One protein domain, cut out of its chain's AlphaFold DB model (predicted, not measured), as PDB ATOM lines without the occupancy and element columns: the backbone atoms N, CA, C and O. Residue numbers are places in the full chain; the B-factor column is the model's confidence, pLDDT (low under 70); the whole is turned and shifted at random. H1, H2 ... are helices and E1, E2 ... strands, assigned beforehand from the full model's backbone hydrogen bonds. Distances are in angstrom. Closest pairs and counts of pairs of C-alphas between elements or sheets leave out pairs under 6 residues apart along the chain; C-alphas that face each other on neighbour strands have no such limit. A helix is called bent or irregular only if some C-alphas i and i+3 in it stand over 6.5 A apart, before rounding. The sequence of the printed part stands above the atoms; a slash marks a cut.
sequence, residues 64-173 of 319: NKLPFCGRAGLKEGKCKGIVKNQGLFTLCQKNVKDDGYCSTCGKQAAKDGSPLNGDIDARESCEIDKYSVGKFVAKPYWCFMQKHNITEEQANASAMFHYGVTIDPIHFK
ATOM      1  N   ASN A  64     220.176 224.306 120.537       94.81
ATOM      2  CA  ASN A  64     220.894 225.087 121.549       94.81
ATOM      3  C   ASN A  64     220.964 226.600 121.254       94.81
ATOM      4  O   ASN A  64     221.444 227.349 122.105       94.81
ATOM      5  N   LYS A  65     220.520 227.040 120.069       96.19
ATOM      6  CA  LYS A  65     220.399 228.452 119.669       96.19
ATOM      7  C   LYS A  65     218.960 228.974 119.727       96.19
ATOM      8  O   LYS A  65     218.730 230.145 119.424       96.19
ATOM      9  N   LEU A  66     218.009 228.126 120.109       96.44
ATOM     10  CA  LEU A  66     216.613 228.497 120.300       96.44
ATOM     11  C   LEU A  66     216.360 228.904 121.760       96.44
ATOM     12  O   LEU A  66     217.094 228.473 122.659       96.44
ATOM     13  N   PRO A  67     215.361 229.761 122.024       96.00
ATOM     14  CA  PRO A  67     214.978 230.089 123.387       96.00
ATOM     15  C   PRO A  67     214.326 228.878 124.067       96.00
ATOM     16  O   PRO A  67     214.052 227.845 123.455       96.00
ATOM     17  N   PHE A  68     214.075 228.995 125.368       96.25
ATOM     18  CA  PHE A  68     213.318 227.979 126.089       96.25
ATOM     19  C   PHE A  68     211.875 227.925 125.570       96.25
ATOM     20  O   PHE A  68     211.114 228.859 125.789       96.25
ATOM     21  N   CYS A  69     211.510 226.823 124.915       94.88
ATOM     22  CA  CYS A  69     210.192 226.618 124.304       94.88
ATOM     23  C   CYS A  69     209.239 225.785 125.192       94.88
ATOM     24  O   CYS A  69     208.365 225.088 124.683       94.88
ATOM     25  N   GLY A  70     209.427 225.801 126.519       93.75
ATOM     26  CA  GLY A  70     208.591 225.037 127.458       93.75
ATOM     27  C   GLY A  70     208.744 223.516 127.344       93.75
ATOM     28  O   GLY A  70     209.707 223.006 126.761       93.75
ATOM     29  N   ARG A  71     207.761 222.782 127.881       94.38
ATOM     30  CA  ARG A  71     207.632 221.315 127.754       94.38
ATOM     31  C   ARG A  71     207.618 220.784 126.327       94.38
ATOM     32  O   ARG A  71     208.066 219.662 126.129       94.38
ATOM     33  N   ALA A  72     207.190 221.566 125.339       89.62
ATOM     34  CA  ALA A  72     207.220 221.128 123.944       89.62
ATOM     35  C   ALA A  72     208.646 220.855 123.430       89.62
ATOM     36  O   ALA A  72     208.850 220.041 122.536       89.62
ATOM     37  N   GLY A  73     209.661 221.479 124.039       84.44
ATOM     38  CA  GLY A  73     211.057 221.184 123.726       84.44
ATOM     39  C   GLY A  73     211.575 219.856 124.297       84.44
ATOM     40  O   GLY A  73     212.696 219.449 123.975       84.44
ATOM     41  N   LEU A  74     210.801 219.186 125.158       90.75
ATOM     42  CA  LEU A  74     211.165 217.915 125.775       90.75
ATOM     43  C   LEU A  74     210.735 216.755 124.873       90.75
ATOM     44  O   LEU A  74     209.653 216.196 125.023       90.75
ATOM     45  N   LYS A  75     211.610 216.373 123.943       89.69
ATOM     46  CA  LYS A  75     211.426 215.135 123.178       89.69
ATOM     47  C   LYS A  75     211.568 213.912 124.081       89.69
ATOM     48  O   LYS A  75     212.309 213.938 125.070       89.69
ATOM     49  N   GLU A  76     210.909 212.826 123.698       91.19
ATOM     50  CA  GLU A  76     211.054 211.534 124.364       91.19
ATOM     51  C   GLU A  76     212.535 211.132 124.445       91.19
ATOM     52  O   GLU A  76     213.317 211.314 123.509       91.19
ATOM     53  N   GLY A  77     212.956 210.674 125.624       93.81
ATOM     54  CA  GLY A  77     214.347 210.298 125.875       93.81
ATOM     55  C   GLY A  77     215.338 211.461 126.019       93.81
ATOM     56  O   GLY A  77     216.537 211.198 126.129       93.81
ATOM     57  N   LYS A  78     214.907 212.733 126.063       95.94
ATOM     58  CA  LYS A  78     215.788 213.892 126.327       95.94
ATOM     59  C   LYS A  78     215.747 214.363 127.781       95.94
ATOM     60  O   LYS A  78     214.762 214.213 128.496       95.94
ATOM     61  N   CYS A  79     216.875 214.902 128.236       97.50
ATOM     62  CA  CYS A  79     217.087 215.296 129.623       97.50
ATOM     63  C   CYS A  79     216.251 216.523 130.028       97.50
ATOM     64  O   CYS A  79     216.318 217.566 129.383       97.50
ATOM     65  N   LYS A  80     215.571 216.440 131.182       97.19
ATOM     66  CA  LYS A  80     214.749 217.527 131.759       97.19
ATOM     67  C   LYS A  80     215.544 218.706 132.339       97.19
ATOM     68  O   LYS A  80     214.976 219.748 132.650       97.19
ATOM     69  N   GLY A  81     216.852 218.539 132.527       97.25
ATOM     70  CA  GLY A  81     217.726 219.579 133.074       97.25
ATOM     71  C   GLY A  81     217.916 220.777 132.137       97.25
ATOM     72  O   GLY A  81     217.918 220.634 130.912       97.25
ATOM     73  N   ILE A  82     218.151 221.951 132.720       97.44
ATOM     74  CA  ILE A  82     218.440 223.188 131.989       97.44
ATOM     75  C   ILE A  82     219.956 223.400 131.870       97.44
ATOM     76  O   ILE A  82     220.736 223.151 132.794       97.44
ATOM     77  N   VAL A  83     220.400 223.882 130.709       96.81
ATOM     78  CA  VAL A  83     221.802 224.201 130.418       96.81
ATOM     79  C   VAL A  83     221.915 225.652 129.979       96.81
ATOM     80  O   VAL A  83     221.108 226.164 129.208       96.81
ATOM     81  N   LYS A  84     222.954 226.326 130.466       95.94
ATOM     82  CA  LYS A  84     223.270 227.692 130.067       95.94
ATOM     83  C   LYS A  84     224.130 227.698 128.799       95.94
ATOM     84  O   LYS A  84     225.287 227.292 128.847       95.94
ATOM     85  N   ASN A  85     223.599 228.242 127.707       95.25
ATOM     86  CA  ASN A  85     224.260 228.351 126.408       95.25
ATOM     87  C   ASN A  85     224.322 229.812 125.963       95.25
ATOM     88  O   ASN A  85     223.307 230.434 125.676       95.25
ATOM     89  N   GLN A  86     225.526 230.392 125.943       93.31
ATOM     90  CA  GLN A  86     225.774 231.762 125.455       93.31
ATOM     91  C   GLN A  86     224.909 232.867 126.114       93.31
ATOM     92  O   GLN A  86     224.781 233.972 125.591       93.31
ATOM     93  N   GLY A  87     224.378 232.606 127.314       91.81
ATOM     94  CA  GLY A  87     223.508 233.527 128.057       91.81
ATOM     95  C   GLY A  87     222.016 233.202 127.974       91.81
ATOM     96  O   GLY A  87     221.245 233.807 128.714       91.81
ATOM     97  N   LEU A  88     221.631 232.236 127.141       95.44
ATOM     98  CA  LEU A  88     220.318 231.604 127.163       95.44
ATOM     99  C   LEU A  88     220.325 230.422 128.133       95.44
ATOM    100  O   LEU A  88     221.362 229.796 128.363       95.44
ATOM    101  N   PHE A  89     219.160 230.113 128.687       96.56
ATOM    102  CA  PHE A  89     218.914 228.891 129.442       96.56
ATOM    103  C   PHE A  89     218.029 227.995 128.578       96.56
ATOM    104  O   PHE A  89     216.865 228.316 128.366       96.56
ATOM    105  N   THR A  90     218.597 226.920 128.036       96.00
ATOM    106  CA  THR A  90     217.939 226.010 127.085       96.00
ATOM    107  C   THR A  90     217.818 224.609 127.678       96.00
ATOM    108  O   THR A  90     218.565 224.251 128.590       96.00
ATOM    109  N   LEU A  91     216.930 223.777 127.131       95.94
ATOM    110  CA  LEU A  91     216.818 222.373 127.535       95.94
ATOM    111  C   LEU A  91     218.079 221.576 127.178       95.94
ATOM    112  O   LEU A  91     218.711 221.797 126.139       95.94
ATOM    113  N   CYS A  92     218.451 220.639 128.047       96.94
ATOM    114  CA  CYS A  92     219.570 219.743 127.808       96.94
ATOM    115  C   CYS A  92     219.233 218.738 126.695       96.94
ATOM    116  O   CYS A  92     218.353 217.900 126.842       96.94
ATOM    117  N   GLN A  93     219.997 218.758 125.603       95.38
ATOM    118  CA  GLN A  93     219.773 217.879 124.443       95.38
ATOM    119  C   GLN A  93     220.395 216.476 124.583       95.38
ATOM    120  O   GLN A  93     220.345 215.669 123.652       95.38
ATOM    121  N   LYS A  94     221.000 216.170 125.739       96.12
ATOM    122  CA  LYS A  94     221.580 214.850 126.018       96.12
ATOM    123  C   LYS A  94     220.478 213.830 126.296       96.12
ATOM    124  O   LYS A  94     219.461 214.169 126.903       96.12
ATOM    125  N   ASN A  95     220.729 212.582 125.915       96.88
ATOM    126  CA  ASN A  95     219.806 211.484 126.183       96.88
ATOM    127  C   ASN A  95     219.707 211.204 127.689       96.88
ATOM    128  O   ASN A  95     220.691 211.340 128.433       96.88
ATOM    129  N   VAL A  96     218.505 210.843 128.127       97.31
ATOM    130  CA  VAL A  96     218.218 210.390 129.489       97.31
ATOM    131  C   VAL A  96     218.965 209.088 129.748       97.31
ATOM    132  O   VAL A  96     219.100 208.254 128.856       97.31
ATOM    133  N   LYS A  97     219.470 208.935 130.972       93.88
ATOM    134  CA  LYS A  97     219.937 207.641 131.479       93.88
ATOM    135  C   LYS A  97     219.063 207.184 132.638       93.88
ATOM    136  O   LYS A  97     218.428 206.151 132.522       93.88
ATOM    137  N   ASP A  98     218.956 208.021 133.673       87.25
ATOM    138  CA  ASP A  98     218.269 207.690 134.924       87.25
ATOM    139  C   ASP A  98     217.347 208.849 135.350       87.25
ATOM    140  O   ASP A  98     217.703 210.023 135.198       87.25
ATOM    141  N   ASP A  99     216.147 208.524 135.845       90.56
ATOM    142  CA  ASP A  99     215.155 209.448 136.430       90.56
ATOM    143  C   ASP A  99     214.782 210.678 135.575       90.56
ATOM    144  O   ASP A  99     214.446 211.751 136.080       90.56
ATOM    145  N   GLY A 100     214.833 210.554 134.245       94.38
ATOM    146  CA  GLY A 100     214.521 211.666 133.334       94.38
ATOM    147  C   GLY A 100     215.657 212.685 133.162       94.38
ATOM    148  O   GLY A 100     215.460 213.731 132.537       94.38
ATOM    149  N   TYR A 101     216.858 212.384 133.660       97.12
ATOM    150  CA  TYR A 101     218.051 213.208 133.493       97.12
ATOM    151  C   TYR A 101     219.151 212.473 132.717       97.12
ATOM    152  O   TYR A 101     219.274 211.249 132.730       97.12
ATOM    153  N   CYS A 102     220.005 213.231 132.027       97.56
ATOM    154  CA  CYS A 102     221.257 212.685 131.506       97.56
ATOM    155  C   CYS A 102     222.250 212.434 132.651       97.56
ATOM    156  O   CYS A 102     222.134 213.026 133.725       97.56
ATOM    157  N   SER A 103     223.303 211.651 132.397       96.88
ATOM    158  CA  SER A 103     224.314 211.302 133.412       96.88
ATOM    159  C   SER A 103     224.910 212.502 134.157       96.88
ATOM    160  O   SER A 103     225.216 212.408 135.343       96.88
ATOM    161  N   THR A 104     225.095 213.642 133.483       96.62
ATOM    162  CA  THR A 104     225.656 214.846 134.110       96.62
ATOM    163  C   THR A 104     224.639 215.577 134.978       96.62
ATOM    164  O   THR A 104     224.987 215.992 136.079       96.62
ATOM    165  N   CYS A 105     223.395 215.713 134.513       97.31
ATOM    166  CA  CYS A 105     222.342 216.390 135.270       97.31
ATOM    167  C   CYS A 105     221.859 215.530 136.442       97.31
ATOM    168  O   CYS A 105     221.677 216.065 137.527       97.31
ATOM    169  N   GLY A 106     221.759 214.209 136.267       96.94
ATOM    170  CA  GLY A 106     221.406 213.276 137.339       96.94
ATOM    171  C   GLY A 106     222.435 213.284 138.471       96.94
ATOM    172  O   GLY A 106     222.072 213.389 139.636       96.94
ATOM    173  N   LYS A 107     223.738 213.316 138.152       96.44
ATOM    174  CA  LYS A 107     224.804 213.460 139.167       96.44
ATOM    175  C   LYS A 107     224.753 214.784 139.932       96.44
ATOM    176  O   LYS A 107     225.235 214.835 141.059       96.44
ATOM    177  N   GLN A 108     224.256 215.855 139.313       96.12
ATOM    178  CA  GLN A 108     224.066 217.146 139.981       96.12
ATOM    179  C   GLN A 108     222.821 217.108 140.868       96.12
ATOM    180  O   GLN A 108     222.910 217.421 142.050       96.12
ATOM    181  N   ALA A 109     221.705 216.608 140.335       96.25
ATOM    182  CA  ALA A 109     220.462 216.445 141.079       96.25
ATOM    183  C   ALA A 109     220.620 215.519 142.295       96.25
ATOM    184  O   ALA A 109     220.104 215.819 143.361       96.25
ATOM    185  N   ALA A 110     221.414 214.451 142.194       95.88
ATOM    186  CA  ALA A 110     221.696 213.566 143.325       95.88
ATOM    187  C   ALA A 110     222.479 214.248 144.465       95.88
ATOM    188  O   ALA A 110     222.427 213.785 145.601       95.88
ATOM    189  N   LYS A 111     223.228 215.320 144.173       95.62
ATOM    190  CA  LYS A 111     224.006 216.065 145.177       95.62
ATOM    191  C   LYS A 111     223.197 217.189 145.813       95.62
ATOM    192  O   LYS A 111     223.198 217.311 147.031       95.62
ATOM    193  N   ASP A 112     222.522 217.982 144.983       93.06
ATOM    194  CA  ASP A 112     221.898 219.248 145.388       93.06
ATOM    195  C   ASP A 112     220.353 219.201 145.344       93.06
ATOM    196  O   ASP A 112     219.684 220.209 145.552       93.06
ATOM    197  N   GLY A 113     219.764 218.043 145.026       93.62
ATOM    198  CA  GLY A 113     218.324 217.839 144.822       93.62
ATOM    199  C   GLY A 113     217.818 218.248 143.433       93.62
ATOM    200  O   GLY A 113     216.814 217.718 142.966       93.62
ATOM    201  N   SER A 114     218.521 219.148 142.737       94.31
ATOM    202  CA  SER A 114     218.184 219.612 141.383       94.31
ATOM    203  C   SER A 114     219.445 219.861 140.539       94.31
ATOM    204  O   SER A 114     220.540 220.009 141.092       94.31
ATOM    205  N   PRO A 115     219.357 219.871 139.194       96.25
ATOM    206  CA  PRO A 115     220.499 220.212 138.349       96.25
ATOM    207  C   PRO A 115     221.000 221.639 138.616       96.25
ATOM    208  O   PRO A 115     220.231 222.517 138.995       96.25
ATOM    209  N   LEU A 116     222.276 221.912 138.319       95.94
ATOM    210  CA  LEU A 116     222.933 223.185 138.667       95.94
ATOM    211  C   LEU A 116     222.199 224.440 138.152       95.94
ATOM    212  O   LEU A 116     222.240 225.479 138.803       95.94
ATOM    213  N   ASN A 117     221.565 224.361 136.976       96.50
ATOM    214  CA  ASN A 117     220.793 225.469 136.400       96.50
ATOM    215  C   ASN A 117     219.275 225.268 136.488       96.50
ATOM    216  O   ASN A 117     218.552 225.913 135.730       96.50
ATOM    217  N   GLY A 118     218.813 224.381 137.369       96.44
ATOM    218  CA  GLY A 118     217.415 223.990 137.504       96.44
ATOM    219  C   GLY A 118     216.957 222.950 136.480       96.44
ATOM    220  O   GLY A 118     217.721 222.459 135.636       96.44
ATOM    221  N   ASP A 119     215.683 222.610 136.582       96.88
ATOM    222  CA  ASP A 119     214.944 221.715 135.703       96.88
ATOM    223  C   ASP A 119     213.863 222.483 134.924       96.88
ATOM    224  O   ASP A 119     213.738 223.711 135.005       96.88
ATOM    225  N   ILE A 120     213.116 221.752 134.100       96.19
ATOM    226  CA  ILE A 120     212.041 222.319 133.289       96.19
ATOM    227  C   ILE A 120     210.925 222.924 134.149       96.19
ATOM    228  O   ILE A 120     210.420 223.995 133.819       96.19
ATOM    229  N   ASP A 121     210.594 222.288 135.274       95.94
ATOM    230  CA  ASP A 121     209.517 222.711 136.166       95.94
ATOM    231  C   ASP A 121     209.881 224.029 136.875       95.94
ATOM    232  O   ASP A 121     209.088 224.973 136.901       95.94
ATOM    233  N   ALA A 122     211.125 224.158 137.348       95.56
ATOM    234  CA  ALA A 122     211.657 225.401 137.894       95.56
ATOM    235  C   ALA A 122     211.642 226.523 136.849       95.56
ATOM    236  O   ALA A 122     211.296 227.663 137.171       95.56
ATOM    237  N   ARG A 123     211.971 226.218 135.586       95.44
ATOM    238  CA  ARG A 123     211.959 227.222 134.517       95.44
ATOM    239  C   ARG A 123     210.552 227.694 134.160       95.44
ATOM    240  O   ARG A 123     210.386 228.894 133.948       95.44
ATOM    241  N   GLU A 124     209.579 226.785 134.103       95.31
ATOM    242  CA  GLU A 124     208.169 227.091 133.814       95.31
ATOM    243  C   GLU A 124     207.475 227.837 134.957       95.31
ATOM    244  O   GLU A 124     206.577 228.634 134.708       95.31
ATOM    245  N   SER A 125     207.917 227.640 136.202       95.38
ATOM    246  CA  SER A 125     207.388 228.388 137.351       95.38
ATOM    247  C   SER A 125     207.744 229.883 137.335       95.38
ATOM    248  O   SER A 125     207.131 230.678 138.048       95.38
ATOM    249  N   CYS A 126     208.737 230.276 136.532       94.12
ATOM    250  CA  CYS A 126     209.212 231.649 136.412       94.12
ATOM    251  C   CYS A 126     208.755 232.285 135.099       94.12
ATOM    252  O   CYS A 126     208.753 231.648 134.048       94.12
ATOM    253  N   GLU A 127     208.499 233.594 135.124       91.12
ATOM    254  CA  GLU A 127     208.284 234.358 133.893       91.12
ATOM    255  C   GLU A 127     209.492 234.257 132.939       91.12
ATOM    256  O   GLU A 127     210.652 234.100 133.351       91.12
ATOM    257  N   ILE A 128     209.217 234.386 131.639       86.38
ATOM    258  CA  ILE A 128     210.193 234.236 130.554       86.38
ATOM    259  C   ILE A 128     211.447 235.098 130.785       86.38
ATOM    260  O   ILE A 128     212.560 234.595 130.638       86.38
ATOM    261  N   ASP A 129     211.300 236.333 131.255       82.44
ATOM    262  CA  ASP A 129     212.424 237.271 131.387       82.44
ATOM    263  C   ASP A 129     213.058 237.317 132.785       82.44
ATOM    264  O   ASP A 129     214.083 237.969 132.985       82.44
ATOM    265  N   LYS A 130     212.471 236.631 133.773       90.69
ATOM    266  CA  LYS A 130     212.884 236.738 135.185       90.69
ATOM    267  C   LYS A 130     213.664 235.535 135.700       90.69
ATOM    268  O   LYS A 130     214.090 235.537 136.851       90.69
ATOM    269  N   TYR A 131     213.866 234.512 134.875       95.50
ATOM    270  CA  TYR A 131     214.581 233.325 135.326       95.50
ATOM    271  C   TYR A 131     216.036 233.635 135.650       95.50
ATOM    272  O   TYR A 131     216.792 234.150 134.820       95.50
ATOM    273  N   SER A 132     216.432 233.286 136.867       94.94
ATOM    274  CA  SER A 132     217.782 233.503 137.360       94.94
ATOM    275  C   SER A 132     218.266 232.302 138.148       94.94
ATOM    276  O   SER A 132     217.537 231.759 138.972       94.94
ATOM    277  N   VAL A 133     219.524 231.937 137.930       94.38
ATOM    278  CA  VAL A 133     220.211 230.880 138.669       94.38
ATOM    279  C   VAL A 133     221.469 231.483 139.280       94.38
ATOM    280  O   VAL A 133     222.419 231.853 138.578       94.38
ATOM    281  N   GLY A 134     221.475 231.603 140.607       92.50
ATOM    282  CA  GLY A 134     222.565 232.223 141.354       92.50
ATOM    283  C   GLY A 134     222.814 233.663 140.901       92.50
ATOM    284  O   GLY A 134     221.974 234.536 141.074       92.50
ATOM    285  N   LYS A 135     223.986 233.921 140.310       92.25
ATOM    286  CA  LYS A 135     224.382 235.258 139.822       92.25
ATOM    287  C   LYS A 135     223.986 235.524 138.367       92.25
ATOM    288  O   LYS A 135     224.302 236.587 137.835       92.25
ATOM    289  N   PHE A 136     223.383 234.552 137.688       93.19
ATOM    290  CA  PHE A 136     223.093 234.638 136.263       93.19
ATOM    291  C   PHE A 136     221.606 234.842 136.023       93.19
ATOM    292  O   PHE A 136     220.797 234.029 136.450       93.19
ATOM    293  N   VAL A 137     221.276 235.897 135.285       93.12
ATOM    294  CA  VAL A 137     219.917 236.196 134.823       93.12
ATOM    295  C   VAL A 137     219.808 235.811 133.349       93.12
ATOM    296  O   VAL A 137     220.767 236.004 132.589       93.12
ATOM    297  N   ALA A 138     218.678 235.226 132.958       92.94
ATOM    298  CA  ALA A 138     218.385 234.892 131.573       92.94
ATOM    299  C   ALA A 138     218.419 236.159 130.714       92.94
ATOM    300  O   ALA A 138     217.806 237.170 131.051       92.94
ATOM    301  N   LYS A 139     219.168 236.124 129.610       92.25
ATOM    302  CA  LYS A 139     219.142 237.228 128.650       92.25
ATOM    303  C   LYS A 139     217.894 237.114 127.770       92.25
ATOM    304  O   LYS A 139     217.580 235.997 127.354       92.25
ATOM    305  N   PRO A 140     217.239 238.237 127.430       93.38
ATOM    306  CA  PRO A 140     216.155 238.233 126.456       93.38
ATOM    307  C   PRO A 140     216.672 237.729 125.104       93.38
ATOM    308  O   PRO A 140     217.798 238.045 124.695       93.38
ATOM    309  N   TYR A 141     215.853 236.932 124.416       96.19
ATOM    310  CA  TYR A 141     216.255 236.248 123.184       96.19
ATOM    311  C   TYR A 141     216.564 237.228 122.047       96.19
ATOM    312  O   TYR A 141     217.544 237.040 121.330       96.19
ATOM    313  N   TRP A 142     215.838 238.344 121.969       95.62
ATOM    314  CA  TRP A 142     216.135 239.460 121.070       95.62
ATOM    315  C   TRP A 142     217.622 239.869 121.048       95.62
ATOM    316  O   TRP A 142     218.226 240.017 119.985       95.62
ATOM    317  N   CYS A 143     218.268 239.992 122.217       94.00
ATOM    318  CA  CYS A 143     219.691 240.348 122.286       94.00
ATOM    319  C   CYS A 143     220.604 239.260 121.701       94.00
ATOM    320  O   CYS A 143     221.689 239.565 121.204       94.00
ATOM    321  N   PHE A 144     220.196 237.993 121.794       95.56
ATOM    322  CA  PHE A 144     220.899 236.883 121.163       95.56
ATOM    323  C   PHE A 144     220.738 236.942 119.638       95.56
ATOM    324  O   PHE A 144     221.738 236.872 118.926       95.56
ATOM    325  N   MET A 145     219.520 237.173 119.139       96.38
ATOM    326  CA  MET A 145     219.243 237.295 117.704       96.38
ATOM    327  C   MET A 145     220.052 238.411 117.043       96.38
ATOM    328  O   MET A 145     220.725 238.157 116.046       96.38
ATOM    329  N   GLN A 146     220.078 239.609 117.640       95.38
ATOM    330  CA  GLN A 146     220.862 240.739 117.125       95.38
ATOM    331  C   GLN A 146     222.359 240.429 117.032       95.38
ATOM    332  O   GLN A 146     223.037 240.876 116.114       95.38
ATOM    333  N   LYS A 147     222.897 239.662 117.986       95.81
ATOM    334  CA  LYS A 147     224.316 239.296 117.995       95.81
ATOM    335  C   LYS A 147     224.660 238.262 116.916       95.81
ATOM    336  O   LYS A 147     225.798 238.227 116.455       95.81
ATOM    337  N   HIS A 148     223.709 237.401 116.567       94.88
ATOM    338  CA  HIS A 148     223.911 236.267 115.665       94.88
ATOM    339  C   HIS A 148     223.272 236.454 114.281       94.88
ATOM    340  O   HIS A 148     223.330 235.524 113.483       94.88
ATOM    341  N   ASN A 149     222.710 237.635 113.992       94.94
ATOM    342  CA  ASN A 149     221.996 237.954 112.750       94.94
ATOM    343  C   ASN A 149     220.882 236.945 112.423       94.94
ATOM    344  O   ASN A 149     220.717 236.531 111.280       94.94
ATOM    345  N   ILE A 150     220.136 236.527 113.448       95.88
ATOM    346  CA  ILE A 150     219.022 235.585 113.302       95.88
ATOM    347  C   ILE A 150     217.731 236.373 113.085       95.88
ATOM    348  O   ILE A 150     217.420 237.277 113.861       95.88
ATOM    349  N   THR A 151     216.973 236.005 112.053       95.31
ATOM    350  CA  THR A 151     215.643 236.575 111.784       95.31
ATOM    351  C   THR A 151     214.558 235.864 112.597       95.31
ATOM    352  O   THR A 151     214.717 234.700 112.967       95.31
ATOM    353  N   GLU A 152     213.456 236.557 112.897       95.94
ATOM    354  CA  GLU A 152     212.319 235.983 113.638       95.94
ATOM    355  C   GLU A 152     211.714 234.781 112.903       95.94
ATOM    356  O   GLU A 152     211.519 233.725 113.504       95.94
ATOM    357  N   GLU A 153     211.515 234.912 111.591       95.00
ATOM    358  CA  GLU A 153     211.042 233.836 110.714       95.00
ATOM    359  C   GLU A 153     211.914 232.587 110.843       95.00
ATOM    360  O   GLU A 153     211.409 231.495 111.071       95.00
ATOM    361  N   GLN A 154     213.239 232.756 110.787       95.12
ATOM    362  CA  GLN A 154     214.182 231.649 110.898       95.12
ATOM    363  C   GLN A 154     214.118 230.977 112.276       95.12
ATOM    364  O   GLN A 154     214.199 229.752 112.370       95.12
ATOM    365  N   ALA A 155     213.973 231.758 113.351       96.75
ATOM    366  CA  ALA A 155     213.830 231.219 114.700       96.75
ATOM    367  C   ALA A 155     212.528 230.416 114.850       96.75
ATOM    368  O   ALA A 155     212.556 229.315 115.401       96.75
ATOM    369  N   ASN A 156     211.416 230.929 114.318       96.69
ATOM    370  CA  ASN A 156     210.120 230.254 114.342       96.69
ATOM    371  C   ASN A 156     210.101 228.995 113.467       96.69
ATOM    372  O   ASN A 156     209.650 227.957 113.943       96.69
ATOM    373  N   ALA A 157     210.651 229.044 112.250       95.50
ATOM    374  CA  ALA A 157     210.793 227.878 111.375       95.50
ATOM    375  C   ALA A 157     211.617 226.773 112.052       95.50
ATOM    376  O   ALA A 157     211.206 225.616 112.120       95.50
ATOM    377  N   SER A 158     212.736 227.149 112.679       95.44
ATOM    378  CA  SER A 158     213.599 226.209 113.402       95.44
ATOM    379  C   SER A 158     212.921 225.617 114.645       95.44
ATOM    380  O   SER A 158     213.085 224.432 114.935       95.44
ATOM    381  N   ALA A 159     212.155 226.417 115.394       96.19
ATOM    382  CA  ALA A 159     211.396 225.938 116.549       96.19
ATOM    383  C   ALA A 159     210.238 225.022 116.140       96.19
ATOM    384  O   ALA A 159     210.017 223.997 116.787       96.19
ATOM    385  N   MET A 160     209.562 225.332 115.034       95.12
ATOM    386  CA  MET A 160     208.534 224.476 114.458       95.12
ATOM    387  C   MET A 160     209.135 223.140 114.008       95.12
ATOM    388  O   MET A 160     208.643 222.087 114.397       95.12
ATOM    389  N   PHE A 161     210.252 223.168 113.282       94.75
ATOM    390  CA  PHE A 161     210.937 221.962 112.819       94.75
ATOM    391  C   PHE A 161     211.434 221.085 113.976       94.75
ATOM    392  O   PHE A 161     211.278 219.864 113.975       94.75
ATOM    393  N   HIS A 162     212.040 221.692 115.000       94.19
ATOM    394  CA  HIS A 162     212.602 220.925 116.102       94.19
ATOM    395  C   HIS A 162     211.571 220.490 117.133       94.19
ATOM    396  O   HIS A 162     211.701 219.382 117.646       94.19
ATOM    397  N   TYR A 163     210.600 221.329 117.471       94.56
ATOM    398  CA  TYR A 163     209.732 221.135 118.635       94.56
ATOM    399  C   TYR A 163     208.239 221.146 118.295       94.56
ATOM    400  O   TYR A 163     207.427 220.904 119.182       94.56
ATOM    401  N   GLY A 164     207.864 221.445 117.048       94.81
ATOM    402  CA  GLY A 164     206.462 221.580 116.649       94.81
ATOM    403  C   GLY A 164     205.754 222.755 117.324       94.81
ATOM    404  O   GLY A 164     204.541 222.707 117.507       94.81
ATOM    405  N   VAL A 165     206.496 223.786 117.749       95.94
ATOM    406  CA  VAL A 165     205.928 224.960 118.426       95.94
ATOM    407  C   VAL A 165     206.453 226.269 117.869       95.94
ATOM    408  O   VAL A 165     207.586 226.374 117.407       95.94
ATOM    409  N   THR A 166     205.608 227.292 117.961       95.69
ATOM    410  CA  THR A 166     205.971 228.682 117.672       95.69
ATOM    411  C   THR A 166     206.532 229.337 118.932       95.69
ATOM    412  O   THR A 166     206.031 229.099 120.033       95.69
ATOM    413  N   ILE A 167     207.579 230.150 118.785       96.19
ATOM    414  CA  ILE A 167     208.193 230.860 119.911       96.19
ATOM    415  C   ILE A 167     207.244 231.974 120.369       96.19
ATOM    416  O   ILE A 167     206.661 232.680 119.549       96.19
ATOM    417  N   ASP A 168     207.111 232.157 121.685       94.94
ATOM    418  CA  ASP A 168     206.293 233.236 122.244       94.94
ATOM    419  C   ASP A 168     206.807 234.620 121.777       94.94
ATOM    420  O   ASP A 168     207.998 234.914 121.957       94.94
ATOM    421  N   PRO A 169     205.934 235.505 121.248       94.88
ATOM    422  CA  PRO A 169     206.297 236.856 120.820       94.88
ATOM    423  C   PRO A 169     207.029 237.706 121.866       94.88
ATOM    424  O   PRO A 169     207.744 238.646 121.514       94.88
ATOM    425  N   ILE A 170     206.878 237.402 123.160       93.69
ATOM    426  CA  ILE A 170     207.606 238.072 124.247       93.69
ATOM    427  C   ILE A 170     209.124 237.974 124.040       93.69
ATOM    428  O   ILE A 170     209.834 238.946 124.294       93.69
ATOM    429  N   HIS A 171     209.622 236.859 123.500       94.62
ATOM    430  CA  HIS A 171     211.046 236.658 123.234       94.62
ATOM    431  C   HIS A 171     211.627 237.620 122.187       94.62
ATOM    432  O   HIS A 171     212.831 237.903 122.226       94.62
ATOM    433  N   PHE A 172     210.790 238.128 121.278       95.56
ATOM    434  CA  PHE A 172     211.183 239.026 120.190       95.56
ATOM    435  C   PHE A 172     211.077 240.506 120.561       95.56
ATOM    436  O   PHE A 172     211.528 241.365 119.806       95.56
ATOM    437  N   LYS A 173     210.521 240.843 121.731       93.38
ATOM    438  CA  LYS A 173     210.361 242.245 122.125       93.38
ATOM    439  C   LYS A 173     211.729 242.903 122.351       93.38
ATOM    440  O   LYS A 173     212.536 242.395 123.138       93.38
TER     441      LYS A 173
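AT A GLANCE: This is residues 64 to 173 of the 319 residues of an uncharacterized protein of viral metagenome (UniProt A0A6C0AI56). A bent hairpin of two strands, E1 and E2, forms the middle of this domain, and short helices are set round it, with H2 at one end of the longest axis and H4, H5 and H6 towards the other. H1 and H3 lie beside the hairpin, and a long loop, residues 125 to 140, joins H3 to H4. The printed part has 110 residues with six named helices and two named strands, in the order H1, E1, E2, H2, H3, H4, H5, H6; the sheet, E1 - E2, is antiparallel and the class is mixed, helices and strands. The whole is compact, with a radius of gyration of the C-alphas of 13.7 A and spans of 39 by 31 by 22 A.

IN THESE COORDINATES: Begin at Asn 64 and go on to C-alpha 70 at (208.591, 225.037, 127.458), where H1 starts; it covers residues 70 to 73, 5.9 A long. E1, residues 78 to 85, measures 16.8 A and bends by 81 degrees at residue 81. E2, residues 88 to 95, starts at C-alpha 88 at (220.318, 231.604, 127.163) and measures 20.2 A. Next come H2, residues 103 to 112, 14.6 A, and H3, residues 120 to 124, 6.2 A. H4, residues 141 to 148, measures 10.7 A, and H5, residues 152 to 163, 15.9 A. H6, residues 169 to 172, 5.4 A, ends at C-alpha 172 at (211.183, 239.026, 120.190).

HOW THE PARTS SIT: Look first at the hairpin E1 and E2, antiparallel at 142 degrees, where N 83 and O 90 are 2.8 A apart and N 79 and O 94 are 3.0 A apart, within hydrogen-bond range. The closest C-alphas of E1 and H2 are those of Gly 81 and Cys 105, 6.0 A apart; H2 touches no helix. Those of E1 and H3 are Lys 80 and Ile 120, 5.7 A apart. H1 only just touches H3, with 3 pairs of C-alphas within 8 A, the closest Gly 70 and Glu 124 at 6.7 A. H1 also only just touches H5, with 3 pairs, through residues 162 to 163 of H5 alone; the closest C-alphas, Gly 73 and Tyr 163, are 5.3 A apart. H4 touches H6, the closest C-alphas being Trp 142 and Phe 172 at 5.0 A. Every O i to N i+4 pair is within hydrogen-bond range in H3, H4 and H5, and 5 of 6 are in H2; H1 and H6 are too short for such a pair.

THE WHOLE: The two C-alphas farthest apart, those of Lys 111 and Glu 153, are 40.9 A apart. The printed part has no cut. The link from H3 to H4 is long, 16 residues, and in it residues 132 to 133 pair with 136 to 137, antiparallel. The mean pLDDT of the printed part is 94.7, and no printed residue is under 70.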